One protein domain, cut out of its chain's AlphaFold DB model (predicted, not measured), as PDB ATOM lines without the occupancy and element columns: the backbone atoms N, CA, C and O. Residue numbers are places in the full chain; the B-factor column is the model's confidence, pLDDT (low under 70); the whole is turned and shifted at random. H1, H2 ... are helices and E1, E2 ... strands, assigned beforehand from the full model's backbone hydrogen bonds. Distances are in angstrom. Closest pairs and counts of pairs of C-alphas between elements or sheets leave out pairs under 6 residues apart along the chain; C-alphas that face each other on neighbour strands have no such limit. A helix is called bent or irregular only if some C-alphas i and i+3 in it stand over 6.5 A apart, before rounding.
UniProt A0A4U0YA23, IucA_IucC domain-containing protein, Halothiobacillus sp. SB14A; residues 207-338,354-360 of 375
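AT A GLANCE: This is residues 207 to 338 and 354 to 360 of the 375 residues of the protein "IucA_IucC domain-containing protein" of Halothiobacillus sp. SB14A (UniProt A0A4U0YA23). A strongly twisted sheet of five strands, E3 E1 E4 E5 E6, is curled like part of a barrel, and a small pair of strands, E2 and E7, lies beside E3. The long helix H4 starts next to E7 and runs away as an arm, with residues 333 to 338 sticking out, while short H2 packs on E1 and a long loop in residues 304 to 320 swings out and back. The printed part has 139 residues with four named helices and seven named strands, in the order E1 E2 H1 E3 H2 H3 E4 E5 E6 H4 E7; both sheets are antiparallel and the class is mixed, helices and strands. The whole is compact, with a radius of gyration of the C-alphas of 15.4 A, and spans 46 by 35 by 29 A.

HOW THE PARTS SIT: Begin with E1, residues 207 to 215, an inner strand with staggered pairing. Its residues 207 to 209 pair with E4, residues 280 to 285, where N 283 and O 207 are 2.9 A apart. Its residues 210 to 215 pair with E3, residues 246 to 251, an edge strand; look for N 249 and O 212, 2.8 A apart. Residues 212 to 213 of E1 also pair, antiparallel, with residues 274 to 275. Go on to E5, residues 291 to 294, and E6, residues 297 to 303, the other edge strand. E4 E5 E6 form a meander, each strand the antiparallel neighbour of the one before, and both its pairs are hairpins: N 293 and O 284 are 2.8 A apart, and so are N 292 and O 302. H2, residues 253 to 258, is on this sheet, and its closest C-alphas to E1 are those of Arg 210 and Pro 253, 5.6 A apart. H3, residues 260 to 266, is not on the sheet, and it and H2 meet only through their link. E3, H2 H3 and E4 make a split strand-helix-strand unit, two strands running the same way with E1 between them, and its crossover is right-handed. H1, residues 240 to 243, only grazes the sheet. In the second sheet, E2, residues 219 to 221, is the antiparallel neighbour of E7, residues 357 to 359, with N 220 and O 358 2.9 A apart. E7 and E3 are near each other, with 5 pairs of C-alphas within 10 A. For H4, residues 321 to 338, the closest C-alphas to E7 are those of Pro 321 and His 358, 6.3 A apart. In H3 every O i to N i+4 pair is within hydrogen-bond range, in H2 1 of 2 and in H4 10 of 14, and H1 is too short for such a pair.

IN THESE COORDINATES: Find C-alpha 207 at (135.238, 185.402, 196.267); from there E1 runs 26.1 A to C-alpha 215. E2 follows at 219 to 221, H1 at 240 to 243, then E3 at 246 to 251, 15.6 A long. H2 at 253 to 258 and H3 at 260 to 266 lead on to E4 at 280 to 285, 15.4 A. After E5 at 291 to 294, E6 at 297 to 303 covers 14.3 A. H4 begins at C-alpha 321, (157.404, 191.734, 186.372), and runs 27.7 A to C-alpha 338, (168.836, 189.861, 211.479). It is irregular, but only just: C-alphas 322 and 325 are 6.9 A apart. E7 ends at C-alpha 359, (153.667, 185.503, 181.816).

THE WHOLE: The two C-alphas farthest apart are those of Glu 271 and Ala 338, 47.1 A. Residues 339 to 353 are not printed, and C-alphas 338 and 354 are 17.7 A apart across this cut. The long links are E2 to H1, H3 to E4 and E6 to H4. The mean pLDDT of the printed part is 94.1, and no printed residue is under 70.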
ATOM      1  N   PHE A 207     135.408 185.665 197.692       98.56
ATOM      2  CA  PHE A 207     135.238 185.402 196.267       98.56
ATOM      3  C   PHE A 207     136.258 184.383 195.776       98.56
ATOM      4  O   PHE A 207     137.282 184.153 196.414       98.56
ATOM      5  N   LYS A 208     135.976 183.755 194.633       98.69
ATOM      6  CA  LYS A 208     136.888 182.803 193.992       98.69
ATOM      7  C   LYS A 208     137.684 183.466 192.875       98.69
ATOM      8  O   LYS A 208     137.143 184.294 192.140       98.69
ATOM      9  N   LEU A 209     138.949 183.078 192.730       98.81
ATOM     10  CA  LEU A 209     139.827 183.584 191.676       98.81
ATOM     11  C   LEU A 209     139.402 183.087 190.289       98.81
ATOM     12  O   LEU A 209     138.786 182.029 190.133       98.81
ATOM     13  N   ARG A 210     139.744 183.879 189.269       98.69
ATOM     14  CA  ARG A 210     139.674 183.484 187.857       98.69
ATOM     15  C   ARG A 210     141.028 182.936 187.419       98.69
ATOM     16  O   ARG A 210     142.038 183.226 188.054       98.69
ATOM     17  N   TRP A 211     141.039 182.163 186.340       98.50
ATOM     18  CA  TRP A 211     142.228 181.440 185.903       98.50
ATOM     19  C   TRP A 211     142.413 181.553 184.391       98.50
ATOM     20  O   TRP A 211     141.463 181.412 183.622       98.50
ATOM     21  N   LEU A 212     143.644 181.832 183.976       97.94
ATOM     22  CA  LEU A 212     144.100 181.685 182.595       97.94
ATOM     23  C   LEU A 212     144.978 180.440 182.511       97.94
ATOM     24  O   LEU A 212     145.682 180.142 183.468       97.94
ATOM     25  N   ALA A 213     144.996 179.749 181.379       97.25
ATOM     26  CA  ALA A 213     146.070 178.825 181.044       97.25
ATOM     27  C   ALA A 213     147.024 179.521 180.068       97.25
ATOM     28  O   ALA A 213     146.584 180.012 179.029       97.25
ATOM     29  N   ALA A 214     148.314 179.579 180.404       95.50
ATOM     30  CA  ALA A 214     149.357 180.092 179.515       95.50
ATOM     31  C   ALA A 214     150.351 178.989 179.157       95.50
ATOM     32  O   ALA A 214     150.646 178.163 180.024       95.50
ATOM     33  N   PRO A 215     150.931 178.999 177.948       95.19
ATOM     34  CA  PRO A 215     152.019 178.096 177.608       95.19
ATOM     35  C   PRO A 215     153.161 178.201 178.625       95.19
ATOM     36  O   PRO A 215     153.624 179.302 178.937       95.19
ATOM     37  N   LYS A 216     153.668 177.062 179.107       93.50
ATOM     38  CA  LYS A 216     154.790 176.981 180.058       93.50
ATOM     39  C   LYS A 216     156.024 177.728 179.556       93.50
ATOM     40  O   LYS A 216     156.727 178.340 180.347       93.50
ATOM     41  N   ALA A 217     156.241 177.756 178.240       92.69
ATOM     42  CA  ALA A 217     157.344 178.483 177.609       92.69
ATOM     43  C   ALA A 217     157.307 180.010 177.833       92.69
ATOM     44  O   ALA A 217     158.326 180.674 177.663       92.69
ATOM     45  N   LEU A 218     156.148 180.574 178.186       92.50
ATOM     46  CA  LEU A 218     155.993 181.996 178.501       92.50
ATOM     47  C   LEU A 218     155.967 182.270 180.006       92.50
ATOM     48  O   LEU A 218     156.056 183.432 180.404       92.50
ATOM     49  N   PHE A 219     155.845 181.241 180.844       90.44
ATOM     50  CA  PHE A 219     155.861 181.404 182.289       90.44
ATOM     51  C   PHE A 219     157.273 181.691 182.790       90.44
ATOM     52  O   PHE A 219     158.233 181.007 182.450       90.44
ATOM     53  N   GLN A 220     157.375 182.711 183.630       89.31
ATOM     54  CA  GLN A 220     158.585 183.099 184.334       89.31
ATOM     55  C   GLN A 220     158.273 183.007 185.822       89.31
ATOM     56  O   GLN A 220     157.474 183.798 186.327       89.31
ATOM     57  N   LEU A 221     158.854 182.021 186.498       85.06
ATOM     58  CA  LEU A 221     158.662 181.777 187.923       85.06
ATOM     59  C   LEU A 221     159.987 181.970 188.662       85.06
ATOM     60  O   LEU A 221     161.044 181.650 188.125       85.06
ATOM     61  N   ASN A 222     159.919 182.458 189.899       82.62
ATOM     62  CA  ASN A 222     161.071 182.467 190.803       82.62
ATOM     63  C   ASN A 222     161.413 181.047 191.292       82.62
ATOM     64  O   ASN A 222     162.581 180.739 191.502       82.62
ATOM     65  N   ASP A 223     160.394 180.196 191.447       79.88
ATOM     66  CA  ASP A 223     160.507 178.791 191.836       79.88
ATOM     67  C   ASP A 223     159.616 177.931 190.926       79.88
ATOM     68  O   ASP A 223     158.540 178.347 190.497       79.88
ATOM     69  N   THR A 224     160.078 176.729 190.607       75.06
ATOM     70  CA  THR A 224     159.379 175.770 189.744       75.06
ATOM     71  C   THR A 224     158.314 174.957 190.477       75.06
ATOM     72  O   THR A 224     157.417 174.419 189.824       75.06
ATOM     73  N   ALA A 225     158.383 174.863 191.810       82.69
ATOM     74  CA  ALA A 225     157.394 174.138 192.598       82.69
ATOM     75  C   ALA A 225     156.094 174.946 192.732       82.69
ATOM     76  O   ALA A 225     156.081 176.067 193.242       82.69
ATOM     77  N   LEU A 226     154.977 174.365 192.285       84.12
ATOM     78  CA  LEU A 226     153.659 174.946 192.525       84.12
ATOM     79  C   LEU A 226     153.174 174.602 193.939       84.12
ATOM     80  O   LEU A 226     153.351 173.468 194.377       84.12
ATOM     81  N   PRO A 227     152.497 175.533 194.624       87.19
ATOM     82  CA  PRO A 227     151.870 175.256 195.910       87.19
ATOM     83  C   PRO A 227     150.751 174.217 195.840       87.19
ATOM     84  O   PRO A 227     149.976 174.196 194.886       87.19
ATOM     85  N   ASP A 228     150.547 173.477 196.929       90.38
ATOM     86  CA  ASP A 228     149.489 172.457 197.040       90.38
ATOM     87  C   ASP A 228     148.057 173.012 196.915       90.38
ATOM     88  O   ASP A 228     147.113 172.275 196.637       90.38
ATOM     89  N   TRP A 229     147.868 174.322 197.118       93.56
ATOM     90  CA  TRP A 229     146.572 174.984 196.949       93.56
ATOM     91  C   TRP A 229     146.239 175.305 195.484       93.56
ATOM     92  O   TRP A 229     145.098 175.680 195.185       93.56
ATOM     93  N   TRP A 230     147.216 175.202 194.575       94.31
ATOM     94  CA  TRP A 230     147.039 175.510 193.159       94.31
ATOM     95  C   TRP A 230     146.077 174.500 192.521       94.31
ATOM     96  O   TRP A 230     146.269 173.291 192.667       94.31
ATOM     97  N   PRO A 231     145.021 174.943 191.817       96.69
ATOM     98  CA  PRO A 231     144.062 174.017 191.245       96.69
ATOM     99  C   PRO A 231     144.664 173.268 190.054       96.69
ATOM    100  O   PRO A 231     145.566 173.756 189.375       96.69
ATOM    101  N   ASN A 232     144.102 172.101 189.749       95.88
ATOM    102  CA  ASN A 232     144.327 171.434 188.471       95.88
ATOM    103  C   ASN A 232     143.390 171.981 187.375       95.88
ATOM    104  O   ASN A 232     142.423 172.697 187.645       95.88
ATOM    105  N   PHE A 233     143.670 171.623 186.120       97.69
ATOM    106  CA  PHE A 233     142.919 172.095 184.951       97.69
ATOM    107  C   PHE A 233     141.434 171.714 185.023       97.69
ATOM    108  O   PHE A 233     140.574 172.576 184.830       97.69
ATOM    109  N   LYS A 234     141.111 170.482 185.438       97.38
ATOM    110  CA  LYS A 234     139.720 170.047 185.633       97.38
ATOM    111  C   LYS A 234     138.954 170.914 186.639       97.38
ATOM    112  O   LYS A 234     137.788 171.228 186.410       97.38
ATOM    113  N   GLN A 235     139.582 171.331 187.740       97.38
ATOM    114  CA  GLN A 235     138.947 172.179 188.761       97.38
ATOM    115  C   GLN A 235     138.584 173.577 188.247       97.38
ATOM    116  O   GLN A 235     137.659 174.193 188.779       97.38
ATOM    117  N   VAL A 236     139.275 174.071 187.217       98.44
ATOM    118  CA  VAL A 236     138.946 175.337 186.540       98.44
ATOM    119  C   VAL A 236     138.128 175.125 185.257       98.44
ATOM    120  O   VAL A 236     137.791 176.090 184.572       98.44
ATOM    121  N   GLY A 237     137.739 173.879 184.969       98.12
ATOM    122  CA  GLY A 237     136.905 173.491 183.830       98.12
ATOM    123  C   GLY A 237     137.648 173.448 182.494       98.12
ATOM    124  O   GLY A 237     137.042 173.695 181.458       98.12
ATOM    125  N   LEU A 238     138.951 173.177 182.524       97.94
ATOM    126  CA  LEU A 238     139.774 172.917 181.345       97.94
ATOM    127  C   LEU A 238     140.149 171.431 181.273       97.94
ATOM    128  O   LEU A 238     140.219 170.748 182.297       97.94
ATOM    129  N   GLU A 239     140.426 170.946 180.064       96.19
ATOM    130  CA  GLU A 239     140.910 169.580 179.849       96.19
ATOM    131  C   GLU A 239     142.279 169.371 180.506       96.19
ATOM    132  O   GLU A 239     143.153 170.237 180.442       96.19
ATOM    133  N   ASN A 240     142.483 168.209 181.131       91.62
ATOM    134  CA  ASN A 240     143.733 167.921 181.841       91.62
ATOM    135  C   ASN A 240     144.946 167.819 180.907       91.62
ATOM    136  O   ASN A 240     146.057 168.094 181.352       91.62
ATOM    137  N   ASP A 241     144.748 167.493 179.629       94.00
ATOM    138  CA  ASP A 241     145.836 167.387 178.651       94.00
ATOM    139  C   ASP A 241     146.521 168.739 178.392       94.00
ATOM    140  O   ASP A 241     147.712 168.776 178.093       94.00
ATOM    141  N   LEU A 242     145.830 169.868 178.620       94.56
ATOM    142  CA  LEU A 242     146.451 171.201 178.583       94.56
ATOM    143  C   LEU A 242     147.564 171.350 179.629       94.56
ATOM    144  O   LEU A 242     148.464 172.162 179.450       94.56
ATOM    145  N   ALA A 243     147.560 170.559 180.706       94.00
ATOM    146  CA  ALA A 243     148.626 170.592 181.705       94.00
ATOM    147  C   ALA A 243     149.984 170.117 181.160       94.00
ATOM    148  O   ALA A 243     151.007 170.331 181.818       94.00
ATOM    149  N   ILE A 244     150.022 169.470 179.987       95.12
ATOM    150  CA  ILE A 244     151.263 169.027 179.337       95.12
ATOM    151  C   ILE A 244     152.135 170.244 179.012       95.12
ATOM    152  O   ILE A 244     153.295 170.306 179.433       95.12
ATOM    153  N   ASP A 245     151.569 171.249 178.349       95.12
ATOM    154  CA  ASP A 245     152.286 172.402 177.804       95.12
ATOM    155  C   ASP A 245     151.809 173.756 178.349       95.12
ATOM    156  O   ASP A 245     152.496 174.754 178.134       95.12
ATOM    157  N   HIS A 246     150.714 173.807 179.112       96.00
ATOM    158  CA  HIS A 246     150.223 175.011 179.779       96.00
ATOM    159  C   HIS A 246     150.358 174.941 181.302       96.00
ATOM    160  O   HIS A 246     150.452 173.886 181.926       96.00
ATOM    161  N   GLN A 247     150.336 176.121 181.907       95.12
ATOM    162  CA  GLN A 247     150.327 176.358 183.340       95.12
ATOM    163  C   GLN A 247     149.181 177.324 183.667       95.12
ATOM    164  O   GLN A 247     148.886 178.243 182.901       95.12
ATOM    165  N   LEU A 248     148.516 177.117 184.803       96.56
ATOM    166  CA  LEU A 248     147.440 178.004 185.244       96.56
ATOM    167  C   LEU A 248     148.010 179.273 185.886       96.56
ATOM    168  O   LEU A 248     148.931 179.177 186.691       96.56
ATOM    169  N   LEU A 249     147.439 180.437 185.563       95.75
ATOM    170  CA  LEU A 249     147.745 181.758 186.116       95.75
ATOM    171  C   LEU A 249     146.507 182.316 186.842       95.75
ATOM    172  O   LEU A 249     145.463 182.485 186.200       95.75
ATOM    173  N   PRO A 250     146.598 182.647 188.140       97.31
ATOM    174  CA  PRO A 250     145.499 183.265 188.868       97.31
ATOM    175  C   PRO A 250     145.301 184.725 188.449       97.31
ATOM    176  O   PRO A 250     146.252 185.489 188.279       97.31
ATOM    177  N   VAL A 251     144.040 185.134 188.329       98.00
ATOM    178  CA  VAL A 251     143.626 186.487 187.948       98.00
ATOM    179  C   VAL A 251     142.552 186.983 188.907       98.00
ATOM    180  O   VAL A 251     141.585 186.279 189.222       98.00
ATOM    181  N   HIS A 252     142.698 188.228 189.361       98.38
ATOM    182  CA  HIS A 252     141.697 188.865 190.207       98.38
ATOM    183  C   HIS A 252     140.370 189.023 189.428       98.38
ATOM    184  O   HIS A 252     140.391 189.546 188.312       98.38
ATOM    185  N   PRO A 253     139.198 188.641 189.977       97.94
ATOM    186  CA  PRO A 253     137.939 188.681 189.225       97.94
ATOM    187  C   PRO A 253     137.523 190.068 188.722       97.94
ATOM    188  O   PRO A 253     136.897 190.155 187.675       97.94
ATOM    189  N   PHE A 254     137.874 191.143 189.432       97.31
ATOM    190  CA  PHE A 254     137.693 192.510 188.922       97.31
ATOM    191  C   PHE A 254     138.445 192.741 187.601       97.31
ATOM    192  O   PHE A 254     137.842 193.147 186.612       97.31
ATOM    193  N   LEU A 255     139.739 192.401 187.572       95.88
ATOM    194  CA  LEU A 255     140.597 192.560 186.400       95.88
ATOM    195  C   LEU A 255     140.059 191.774 185.202       95.88
ATOM    196  O   LEU A 255     140.099 192.258 184.076       95.88
ATOM    197  N   TRP A 256     139.522 190.578 185.466       96.75
ATOM    198  CA  TRP A 256     138.907 189.712 184.463       96.75
ATOM    199  C   TRP A 256     137.784 190.393 183.676       96.75
ATOM    200  O   TRP A 256     137.645 190.137 182.484       96.75
ATOM    201  N   THR A 257     136.980 191.225 184.343       92.38
ATOM    202  CA  THR A 257     135.830 191.910 183.737       92.38
ATOM    203  C   THR A 257     136.137 193.325 183.261       92.38
ATOM    204  O   THR A 257     135.378 193.837 182.448       92.38
ATOM    205  N   SER A 258     137.195 193.964 183.770       89.12
ATOM    206  CA  SER A 258     137.515 195.359 183.452       89.12
ATOM    207  C   SER A 258     138.529 195.479 182.310       89.12
ATOM    208  O   SER A 258     138.174 195.849 181.196       89.12
ATOM    209  N   ASP A 259     139.791 195.133 182.568       92.06
ATOM    210  CA  ASP A 259     140.925 195.553 181.734       92.06
ATOM    211  C   ASP A 259     141.718 194.380 181.153       92.06
ATOM    212  O   ASP A 259     142.623 194.592 180.345       92.06
ATOM    213  N   LEU A 260     141.404 193.137 181.544       94.62
ATOM    214  CA  LEU A 260     142.173 191.965 181.126       94.62
ATOM    215  C   LEU A 260     142.296 191.875 179.603       94.62
ATOM    216  O   LEU A 260     143.404 191.732 179.103       94.62
ATOM    217  N   ASP A 261     141.196 192.008 178.862       94.38
ATOM    218  CA  ASP A 261     141.232 191.869 177.401       94.38
ATOM    219  C   ASP A 261     142.064 192.958 176.722       94.38
ATOM    220  O   ASP A 261     142.752 192.680 175.740       94.38
ATOM    221  N   LEU A 262     142.049 194.182 177.254       92.12
ATOM    222  CA  LEU A 262     142.912 195.255 176.766       92.12
ATOM    223  C   LEU A 262     144.385 194.924 177.026       92.12
ATOM    224  O   LEU A 262     145.185 194.962 176.093       92.12
ATOM    225  N   MET A 263     144.728 194.504 178.246       91.25
ATOM    226  CA  MET A 263     146.101 194.122 178.587       91.25
ATOM    227  C   MET A 263     146.602 192.934 177.760       91.25
ATOM    228  O   MET A 263     147.760 192.915 177.343       91.25
ATOM    229  N   LEU A 264     145.751 191.938 177.497       92.94
ATOM    230  CA  LEU A 264     146.111 190.801 176.648       92.94
ATOM    231  C   LEU A 264     146.383 191.241 175.207       92.94
ATOM    232  O   LEU A 264     147.353 190.775 174.611       92.94
ATOM    233  N   ARG A 265     145.605 192.188 174.666       92.38
ATOM    234  CA  ARG A 265     145.855 192.746 173.326       92.38
ATOM    235  C   ARG A 265     147.172 193.514 173.269       92.38
ATOM    236  O   ARG A 265     147.985 193.262 172.386       92.38
ATOM    237  N   GLU A 266     147.418 194.398 174.233       90.25
ATOM    238  CA  GLU A 266     148.647 195.205 174.308       90.25
ATOM    239  C   GLU A 266     149.920 194.368 174.506       90.25
ATOM    240  O   GLU A 266     151.028 194.816 174.209       90.25
ATOM    241  N   THR A 267     149.776 193.144 175.017       88.69
ATOM    242  CA  THR A 267     150.884 192.201 175.224       88.69
ATOM    243  C   THR A 267     151.003 191.138 174.131       88.69
ATOM    244  O   THR A 267     151.943 190.342 174.180       88.69
ATOM    245  N   GLY A 268     150.094 191.132 173.147       91.00
ATOM    246  CA  GLY A 268     150.047 190.129 172.080       91.00
ATOM    247  C   GLY A 268     149.617 188.736 172.554       91.00
ATOM    248  O   GLY A 268     149.890 187.749 171.883       91.00
ATOM    249  N   LEU A 269     148.970 188.637 173.718       92.50
ATOM    250  CA  LEU A 269     148.655 187.376 174.392       92.50
ATOM    251  C   LEU A 269     147.197 186.922 174.227       92.50
ATOM    252  O   LEU A 269     146.860 185.834 174.688       92.50
ATOM    253  N   SER A 270     146.337 187.710 173.572       91.56
ATOM    254  CA  SER A 270     144.897 187.416 173.427       91.56
ATOM    255  C   SER A 270     144.593 186.033 172.849       91.56
ATOM    256  O   SER A 270     143.731 185.347 173.382       91.56
ATOM    257  N   GLU A 271     145.327 185.613 171.819       91.69
ATOM    258  CA  GLU A 271     145.143 184.305 171.165       91.69
ATOM    259  C   GLU A 271     146.005 183.197 171.791       91.69
ATOM    260  O   GLU A 271     145.908 182.033 171.416       91.69
ATOM    261  N   THR A 272     146.892 183.561 172.723       92.38
ATOM    262  CA  THR A 272     147.856 182.637 173.335       92.38
ATOM    263  C   THR A 272     147.364 182.106 174.679       92.38
ATOM    264  O   THR A 272     147.731 181.004 175.076       92.38
ATOM    265  N   LEU A 273     146.560 182.887 175.409       95.19
ATOM    266  CA  LEU A 273     146.045 182.496 176.719       95.19
ATOM    267  C   LEU A 273     144.621 181.972 176.624       95.19
ATOM    268  O   LEU A 273     143.749 182.611 176.041       95.19
ATOM    269  N   VAL A 274     144.358 180.858 177.299       96.31
ATOM    270  CA  VAL A 274     143.014 180.283 177.375       96.31
ATOM    271  C   VAL A 274     142.333 180.750 178.656       96.31
ATOM    272  O   VAL A 274     142.842 180.550 179.759       96.31
ATOM    273  N   LYS A 275     141.154 181.362 178.527       97.62
ATOM    274  CA  LYS A 275     140.303 181.721 179.666       97.62
ATOM    275  C   LYS A 275     139.614 180.477 180.226       97.62
ATOM    276  O   LYS A 275     138.787 179.879 179.545       97.62
ATOM    277  N   ALA A 276     139.912 180.113 181.472       98.31
ATOM    278  CA  ALA A 276     139.234 179.001 182.125       98.31
ATOM    279  C   ALA A 276     137.766 179.363 182.445       98.31
ATOM    280  O   ALA A 276     137.497 180.476 182.920       98.31
ATOM    281  N   PRO A 277     136.801 178.455 182.212       97.81
ATOM    282  CA  PRO A 277     135.382 178.756 182.406       97.81
ATOM    283  C   PRO A 277     134.991 178.882 183.886       97.81
ATOM    284  O   PRO A 277     134.136 179.705 184.233       97.81
ATOM    285  N   LEU A 278     135.619 178.108 184.779       98.50
ATOM    286  CA  LEU A 278     135.260 178.060 186.196       98.50
ATOM    287  C   LEU A 278     136.207 178.889 187.069       98.50
ATOM    288  O   LEU A 278     137.392 179.065 186.788       98.50
ATOM    289  N   GLN A 279     135.658 179.402 188.168       98.44
ATOM    290  CA  GLN A 279     136.433 180.022 189.239       98.44
ATOM    291  C   GLN A 279     136.864 178.969 190.259       98.44
ATOM    292  O   GLN A 279     136.078 178.092 190.623       98.44
ATOM    293  N   ALA A 280     138.068 179.114 190.800       98.50
ATOM    294  CA  ALA A 280     138.608 178.233 191.832       98.50
ATOM    295  C   ALA A 280     139.420 179.034 192.851       98.50
ATOM    296  O   ALA A 280     139.833 180.151 192.556       98.50
ATOM    297  N   VAL A 281     139.659 178.431 194.023       98.44
ATOM    298  CA  VAL A 281     140.367 179.024 195.172       98.44
ATOM    299  C   VAL A 281     139.628 180.240 195.740       98.44
ATOM    300  O   VAL A 281     139.600 181.315 195.145       98.44
ATOM    301  N   GLU A 282     138.983 180.050 196.891       98.62
ATOM    302  CA  GLU A 282     138.293 181.129 197.602       98.62
ATOM    303  C   GLU A 282     139.277 181.939 198.447       98.62
ATOM    304  O   GLU A 282     140.152 181.385 199.119       98.62
ATOM    305  N   VAL A 283     139.120 183.259 198.401       98.69
ATOM    306  CA  VAL A 283     140.014 184.219 199.036       98.69
ATOM    307  C   VAL A 283     139.248 185.358 199.709       98.69
ATOM    308  O   VAL A 283     138.077 185.601 199.406       98.69
ATOM    309  N   GLN A 284     139.931 186.070 200.607       98.31
ATOM    310  CA  GLN A 284     139.458 187.307 201.234       98.31
ATOM    311  C   GLN A 284     140.473 188.438 201.033       98.31
ATOM    312  O   GLN A 284     141.668 188.198 201.217       98.31
ATOM    313  N   PRO A 285     140.039 189.658 200.673       98.06
ATOM    314  CA  PRO A 285     140.949 190.779 200.484       98.06
ATOM    315  C   PRO A 285     141.501 191.287 201.818       98.06
ATOM    316  O   PRO A 285     140.772 191.388 202.804       98.06
ATOM    317  N   THR A 286     142.785 191.638 201.822       97.25
ATOM    318  CA  THR A 286     143.444 192.350 202.926       97.25
ATOM    319  C   THR A 286     143.396 193.863 202.701       97.25
ATOM    320  O   THR A 286     142.877 194.331 201.683       97.25
ATOM    321  N   LEU A 287     143.977 194.654 203.606       95.00
ATOM    322  CA  LEU A 287     143.981 196.124 203.551       95.00
ATOM    323  C   LEU A 287     144.461 196.700 202.202       95.00
ATOM    324  O   LEU A 287     144.014 197.757 201.761       95.00
ATOM    325  N   SER A 288     145.351 195.986 201.507       94.31
ATOM    326  CA  SER A 288     145.859 196.384 200.187       94.31
ATOM    327  C   SER A 288     144.870 196.180 199.031       94.31
ATOM    328  O   SER A 288     145.196 196.531 197.893       94.31
ATOM    329  N   VAL A 289     143.707 195.569 199.293       96.44
ATOM    330  CA  VAL A 289     142.702 195.063 198.337       96.44
ATOM    331  C   VAL A 289     143.193 193.870 197.509       96.44
ATOM    332  O   VAL A 289     142.459 192.914 197.302       96.44
ATOM    333  N   ARG A 290     144.439 193.910 197.030       97.00
ATOM    334  CA  ARG A 290     144.982 192.977 196.029       97.00
ATOM    335  C   ARG A 290     145.847 191.840 196.578       97.00
ATOM    336  O   ARG A 290     146.178 190.928 195.824       97.00
ATOM    337  N   SER A 291     146.270 191.924 197.837       97.69
ATOM    338  CA  SER A 291     146.776 190.769 198.580       97.69
ATOM    339  C   SER A 291     145.575 190.062 199.191       97.69
ATOM    340  O   SER A 291     144.753 190.693 199.850       97.69
ATOM    341  N   LEU A 292     145.445 188.772 198.918       98.31
ATOM    342  CA  LEU A 292     144.243 188.002 199.191       98.31
ATOM    343  C   LEU A 292     144.621 186.790 200.040       98.31
ATOM    344  O   LEU A 292     145.431 185.967 199.616       98.31
ATOM    345  N   MET A 293     144.044 186.679 201.231       98.38
ATOM    346  CA  MET A 293     144.231 185.527 202.110       98.38
ATOM    347  C   MET A 293     143.440 184.336 201.570       98.38
ATOM    348  O   MET A 293     142.242 184.467 201.303       98.38
ATOM    349  N   LEU A 294     144.079 183.174 201.419       98.06
ATOM    350  CA  LEU A 294     143.394 181.953 200.987       98.06
ATOM    351  C   LEU A 294     142.535 181.402 202.133       98.06
ATOM    352  O   LEU A 294     143.055 181.110 203.207       98.06
ATOM    353  N   THR A 295     141.231 181.190 201.928       96.94
ATOM    354  CA  THR A 295     140.341 180.805 203.048       96.94
ATOM    355  C   THR A 295     140.612 179.402 203.588       96.94
ATOM    356  O   THR A 295     140.387 179.148 204.768       96.94
ATOM    357  N   LYS A 296     141.127 178.500 202.743       96.56
ATOM    358  CA  LYS A 296     141.521 177.131 203.125       96.56
ATOM    359  C   LYS A 296     142.981 177.003 203.571       96.56
ATOM    360  O   LYS A 296     143.334 175.993 204.167       96.56
ATOM    361  N   HIS A 297     143.809 178.009 203.290       96.12
ATOM    362  CA  HIS A 297     145.235 178.041 203.628       96.12
ATOM    363  C   HIS A 297     145.592 179.430 204.183       96.12
ATOM    364  O   HIS A 297     146.323 180.176 203.534       96.12
ATOM    365  N   PRO A 298     145.058 179.818 205.356       95.06
ATOM    366  CA  PRO A 298     145.116 181.201 205.832       95.06
ATOM    367  C   PRO A 298     146.536 181.737 206.064       95.06
ATOM    368  O   PRO A 298     146.725 182.944 206.051       95.06
ATOM    369  N   GLY A 299     147.540 180.866 206.223       95.00
ATOM    370  CA  GLY A 299     148.955 181.259 206.284       95.00
ATOM    371  C   GLY A 299     149.561 181.698 204.946       95.00
ATOM    372  O   GLY A 299     150.691 182.174 204.923       95.00
ATOM    373  N   THR A 300     148.834 181.556 203.835       95.81
ATOM    374  CA  THR A 300     149.293 181.922 202.494       95.81
ATOM    375  C   THR A 300     148.422 183.030 201.923       95.81
ATOM    376  O   THR A 300     147.195 182.918 201.858       95.81
ATOM    377  N   HIS A 301     149.066 184.107 201.476       97.12
ATOM    378  CA  HIS A 301     148.413 185.218 200.799       97.12
ATOM    379  C   HIS A 301     148.897 185.292 199.353       97.12
ATOM    380  O   HIS A 301     150.093 185.219 199.090       97.12
ATOM    381  N   ILE A 302     147.976 185.496 198.415       97.12
ATOM    382  CA  ILE A 302     148.307 185.727 197.011       97.12
ATOM    383  C   ILE A 302     148.147 187.202 196.663       97.12
ATOM    384  O   ILE A 302     147.097 187.799 196.894       97.12
ATOM    385  N   LYS A 303     149.186 187.804 196.085       97.56
ATOM    386  CA  LYS A 303     149.175 189.199 195.639       97.56
ATOM    387  C   LYS A 303     149.000 189.260 194.132       97.56
ATOM    388  O   LYS A 303     149.861 188.809 193.385       97.56
ATOM    389  N   LEU A 304     147.889 189.834 193.685       97.31
ATOM    390  CA  LEU A 304     147.536 189.903 192.267       97.31
ATOM    391  C   LEU A 304     147.618 191.340 191.737       97.31
ATOM    392  O   LEU A 304     147.471 192.296 192.501       97.31
ATOM    393  N   PRO A 305     147.867 191.542 190.433       95.69
ATOM    394  CA  PRO A 305     147.717 192.855 189.828       95.69
ATOM    395  C   PRO A 305     146.244 193.285 189.837       95.69
ATOM    396  O   PRO A 305     145.339 192.481 189.605       95.69
ATOM    397  N   LEU A 306     146.020 194.575 190.073       95.50
ATOM    398  CA  LEU A 306     144.709 195.205 190.016       95.50
ATOM    399  C   LEU A 306     144.852 196.586 189.365       95.50
ATOM    400  O   LEU A 306     145.797 197.317 189.654       95.50
ATOM    401  N   THR A 307     143.934 196.957 188.482       93.88
ATOM    402  CA  THR A 307     144.002 198.201 187.691       93.88
ATOM    403  C   THR A 307     143.391 199.412 188.388       93.88
ATOM    404  O   THR A 307     143.322 200.500 187.812       93.88
ATOM    405  N   ILE A 308     143.009 199.262 189.658       95.75
ATOM    406  CA  ILE A 308     142.614 200.404 190.476       95.75
ATOM    407  C   ILE A 308     143.802 201.317 190.764       95.75
ATOM    408  O   ILE A 308     144.949 200.863 190.845       95.75
ATOM    409  N   ARG A 309     143.514 202.596 191.004       95.94
ATOM    410  CA  ARG A 309     144.486 203.544 191.562       95.94
ATOM    411  C   ARG A 309     144.086 203.899 192.982       95.94
ATOM    412  O   ARG A 309     142.912 204.157 193.242       95.94
ATOM    413  N   THR A 310     145.048 203.895 193.898       95.06
ATOM    414  CA  THR A 310     144.813 204.327 195.282       95.06
ATOM    415  C   THR A 310     145.999 205.137 195.770       95.06
ATOM    416  O   THR A 310     147.133 204.842 195.396       95.06
ATOM    417  N   LEU A 311     145.762 206.120 196.637       93.12
ATOM    418  CA  LEU A 311     146.778 207.110 197.018       93.12
ATOM    419  C   LEU A 311     147.325 207.875 195.793       93.12
ATOM    420  O   LEU A 311     148.540 207.990 195.623       93.12
ATOM    421  N   GLY A 312     146.418 208.331 194.922       90.94
ATOM    422  CA  GLY A 312     146.723 209.131 193.733       90.94
ATOM    423  C   GLY A 312     146.431 208.422 192.416       90.94
ATOM    424  O   GLY A 312     146.702 207.229 192.259       90.94
ATOM    425  N   SER A 313     145.950 209.172 191.429       87.12
ATOM    426  CA  SER A 313     145.617 208.721 190.066       87.12
ATOM    427  C   SER A 313     146.778 208.082 189.299       87.12
ATOM    428  O   SER A 313     146.568 207.266 188.399       87.12
ATOM    429  N   ARG A 314     148.022 208.389 189.672       90.50
ATOM    430  CA  ARG A 314     149.225 207.788 189.074       90.50
ATOM    431  C   ARG A 314     149.636 206.461 189.718       90.50
ATOM    432  O   ARG A 314     150.451 205.735 189.154       90.50
ATOM    433  N   ASN A 315     149.078 206.114 190.877       92.75
ATOM    434  CA  ASN A 315     149.478 204.940 191.649       92.75
ATOM    435  C   ASN A 315     148.590 203.726 191.341       92.75
ATOM    436  O   ASN A 315     147.759 203.306 192.151       92.75
ATOM    437  N   ILE A 316     148.759 203.171 190.137       94.38
ATOM    438  CA  ILE A 316     148.038 201.969 189.695       94.38
ATOM    439  C   ILE A 316     148.562 200.744 190.460       94.38
ATOM    440  O   ILE A 316     149.769 200.524 190.570       94.38
ATOM    441  N   ARG A 317     147.660 199.902 190.966       94.94
ATOM    442  CA  ARG A 317     147.976 198.748 191.822       94.94
ATOM    443  C   ARG A 317     148.363 197.474 191.051       94.94
ATOM    444  O   ARG A 317     148.032 196.355 191.453       94.94
ATOM    445  N   THR A 318     149.137 197.629 189.977       92.81
ATOM    446  CA  THR A 318     149.740 196.521 189.218       92.81
ATOM    447  C   THR A 318     151.018 195.996 189.888       92.81
ATOM    448  O   THR A 318     151.439 196.464 190.952       92.81
ATOM    449  N   ILE A 319     151.619 194.954 189.312       92.00
ATOM    450  CA  ILE A 319     152.918 194.409 189.729       92.00
ATOM    451  C   ILE A 319     153.815 194.445 188.500       92.00
ATOM    452  O   ILE A 319     153.462 193.880 187.464       92.00
ATOM    453  N   LYS A 320     154.953 195.134 188.590       90.44
ATOM    454  CA  LYS A 320     155.941 195.117 187.512       90.44
ATOM    455  C   LYS A 320     156.637 193.753 187.535       90.44
ATOM    456  O   LYS A 320     157.139 193.377 188.590       90.44
ATOM    457  N   PRO A 321     156.720 193.025 186.408       89.06
ATOM    458  CA  PRO A 321     157.404 191.734 186.372       89.06
ATOM    459  C   PRO A 321     158.829 191.769 186.932       89.06
ATOM    460  O   PRO A 321     159.218 190.885 187.687       89.06
ATOM    461  N   SER A 322     159.574 192.840 186.635       88.19
ATOM    462  CA  SER A 322     160.953 193.022 187.097       88.19
ATOM    463  C   SER A 322     161.093 193.110 188.617       88.19
ATOM    464  O   SER A 322     162.173 192.844 189.119       88.19
ATOM    465  N   THR A 323     160.028 193.468 189.346       89.88
ATOM    466  CA  THR A 323     160.072 193.630 190.809       89.88
ATOM    467  C   THR A 323     159.599 192.389 191.564       89.88
ATOM    468  O   THR A 323     159.578 192.402 192.789       89.88
ATOM    469  N   ILE A 324     159.167 191.328 190.870       90.19
ATOM    470  CA  ILE A 324     158.659 190.105 191.518       90.19
ATOM    471  C   ILE A 324     159.780 189.389 192.281       90.19
ATOM    472  O   ILE A 324     159.563 188.932 193.397       90.19
ATOM    473  N   ALA A 325     160.987 189.329 191.717       89.69
ATOM    474  CA  ALA A 325     162.143 188.737 192.388       89.69
ATOM    475  C   ALA A 325     162.728 189.644 193.489       89.69
ATOM    476  O   ALA A 325     163.391 189.152 194.402       89.69
ATOM    477  N   ASP A 326     162.487 190.957 193.430       92.06
ATOM    478  CA  ASP A 326     163.060 191.916 194.383       92.06
ATOM    479  C   ASP A 326     162.523 191.714 195.805       92.06
ATOM    480  O   ASP A 326     163.290 191.847 196.756       92.06
ATOM    481  N   GLY A 327     161.243 191.348 195.959       90.12
ATOM    482  CA  GLY A 327     160.636 191.076 197.270       90.12
ATOM    483  C   GLY A 327     161.389 189.985 198.031       90.12
ATOM    484  O   GLY A 327     161.879 190.220 199.137       90.12
ATOM    485  N   HIS A 328     161.608 188.841 197.378       92.44
ATOM    486  CA  HIS A 328     162.398 187.745 197.934       92.44
ATOM    487  C   HIS A 328     163.851 188.147 198.225       92.44
ATOM    488  O   HIS A 328     164.387 187.840 199.286       92.44
ATOM    489  N   ARG A 329     164.495 188.892 197.318       94.06
ATOM    490  CA  ARG A 329     165.879 189.357 197.523       94.06
ATOM    491  C   ARG A 329     166.004 190.255 198.753       94.06
ATOM    492  O   ARG A 329     166.956 190.106 199.518       94.06
ATOM    493  N   VAL A 330     165.057 191.172 198.949       95.00
ATOM    494  CA  VAL A 330     165.017 192.056 200.123       95.00
ATOM    495  C   VAL A 330     164.721 191.258 201.391       95.00
ATOM    496  O   VAL A 330     165.403 191.460 202.391       95.00
ATOM    497  N   GLN A 331     163.771 190.320 201.351       95.12
ATOM    498  CA  GLN A 331     163.502 189.399 202.457       95.12
ATOM    499  C   GLN A 331     164.772 188.639 202.871       95.12
ATOM    500  O   GLN A 331     165.117 188.651 204.051       95.12
ATOM    501  N   CYS A 332     165.496 188.022 201.931       95.56
ATOM    502  CA  CYS A 332     166.740 187.305 202.229       95.56
ATOM    503  C   CYS A 332     167.797 188.224 202.846       95.56
ATOM    504  O   CYS A 332     168.388 187.873 203.863       95.56
ATOM    505  N   LEU A 333     167.998 189.418 202.277       96.44
ATOM    506  CA  LEU A 333     168.946 190.399 202.808       96.44
ATOM    507  C   LEU A 333     168.604 190.799 204.251       96.44
ATOM    508  O   LEU A 333     169.485 190.816 205.108       96.44
ATOM    509  N   LEU A 334     167.334 191.108 204.528       96.00
ATOM    510  CA  LEU A 334     166.875 191.454 205.874       96.00
ATOM    511  C   LEU A 334     167.026 190.278 206.847       96.00
ATOM    512  O   LEU A 334     167.379 190.500 208.003       96.00
ATOM    513  N   GLY A 335     166.806 189.047 206.378       95.44
ATOM    514  CA  GLY A 335     167.047 187.827 207.147       95.44
ATOM    515  C   GLY A 335     168.513 187.693 207.553       95.44
ATOM    516  O   GLY A 335     168.808 187.588 208.738       95.44
ATOM    517  N   THR A 336     169.437 187.817 206.596       96.19
ATOM    518  CA  THR A 336     170.883 187.771 206.864       96.19
ATOM    519  C   THR A 336     171.332 188.872 207.829       96.19
ATOM    520  O   THR A 336     172.144 188.616 208.714       96.19
ATOM    521  N   ILE A 337     170.797 190.092 207.704       95.88
ATOM    522  CA  ILE A 337     171.089 191.179 208.654       95.88
ATOM    523  C   ILE A 337     170.603 190.808 210.062       95.88
ATOM    524  O   ILE A 337     171.328 191.011 211.032       95.88
ATOM    525  N   ALA A 338     169.395 190.251 210.187       95.81
ATOM    526  CA  ALA A 338     168.836 189.861 211.479       95.81
ATOM    527  C   ALA A 338     169.591 188.696 212.139       95.81
ATOM    528  O   ALA A 338     169.670 188.652 213.364       95.81
ATOM    529  N   HIS A 354     159.295 184.297 198.461       91.31
ATOM    530  CA  HIS A 354     160.085 183.552 197.463       91.31
ATOM    531  C   HIS A 354     159.286 183.168 196.213       91.31
ATOM    532  O   HIS A 354     159.804 183.221 195.092       91.31
ATOM    533  N   GLN A 355     158.004 182.839 196.383       91.38
ATOM    534  CA  GLN A 355     157.140 182.414 195.286       91.38
ATOM    535  C   GLN A 355     156.539 183.611 194.562       91.38
ATOM    536  O   GLN A 355     155.759 184.391 195.107       91.38
ATOM    537  N   GLY A 356     156.850 183.709 193.276       91.38
ATOM    538  CA  GLY A 356     156.310 184.733 192.404       91.38
ATOM    539  C   GLY A 356     156.458 184.334 190.949       91.38
ATOM    540  O   GLY A 356     157.342 183.556 190.591       91.38
ATOM    541  N   GLY A 357     155.580 184.861 190.100       91.12
ATOM    542  CA  GLY A 357     155.628 184.553 188.684       91.12
ATOM    543  C   GLY A 357     154.814 185.489 187.809       91.12
ATOM    544  O   GLY A 357     153.920 186.194 188.277       91.12
ATOM    545  N   HIS A 358     155.139 185.493 186.522       93.50
ATOM    546  CA  HIS A 358     154.412 186.230 185.496       93.50
ATOM    547  C   HIS A 358     154.456 185.498 184.151       93.50
ATOM    548  O   HIS A 358     155.241 184.573 183.952       93.50
ATOM    549  N   VAL A 359     153.620 185.942 183.214       92.62
ATOM    550  CA  VAL A 359     153.667 185.503 181.816       92.62
ATOM    551  C   VAL A 359     154.378 186.578 180.999       92.62
ATOM    552  O   VAL A 359     153.992 187.750 181.033       92.62
ATOM    553  N   ALA A 360     155.446 186.193 180.305       86.81
ATOM    554  CA  ALA A 360     156.215 187.083 179.450       86.81
ATOM    555  C   ALA A 360     155.375 187.554 178.253       86.81
ATOM    556  O   ALA A 360     154.554 186.813 177.710       86.81
TER     557      ALA A 360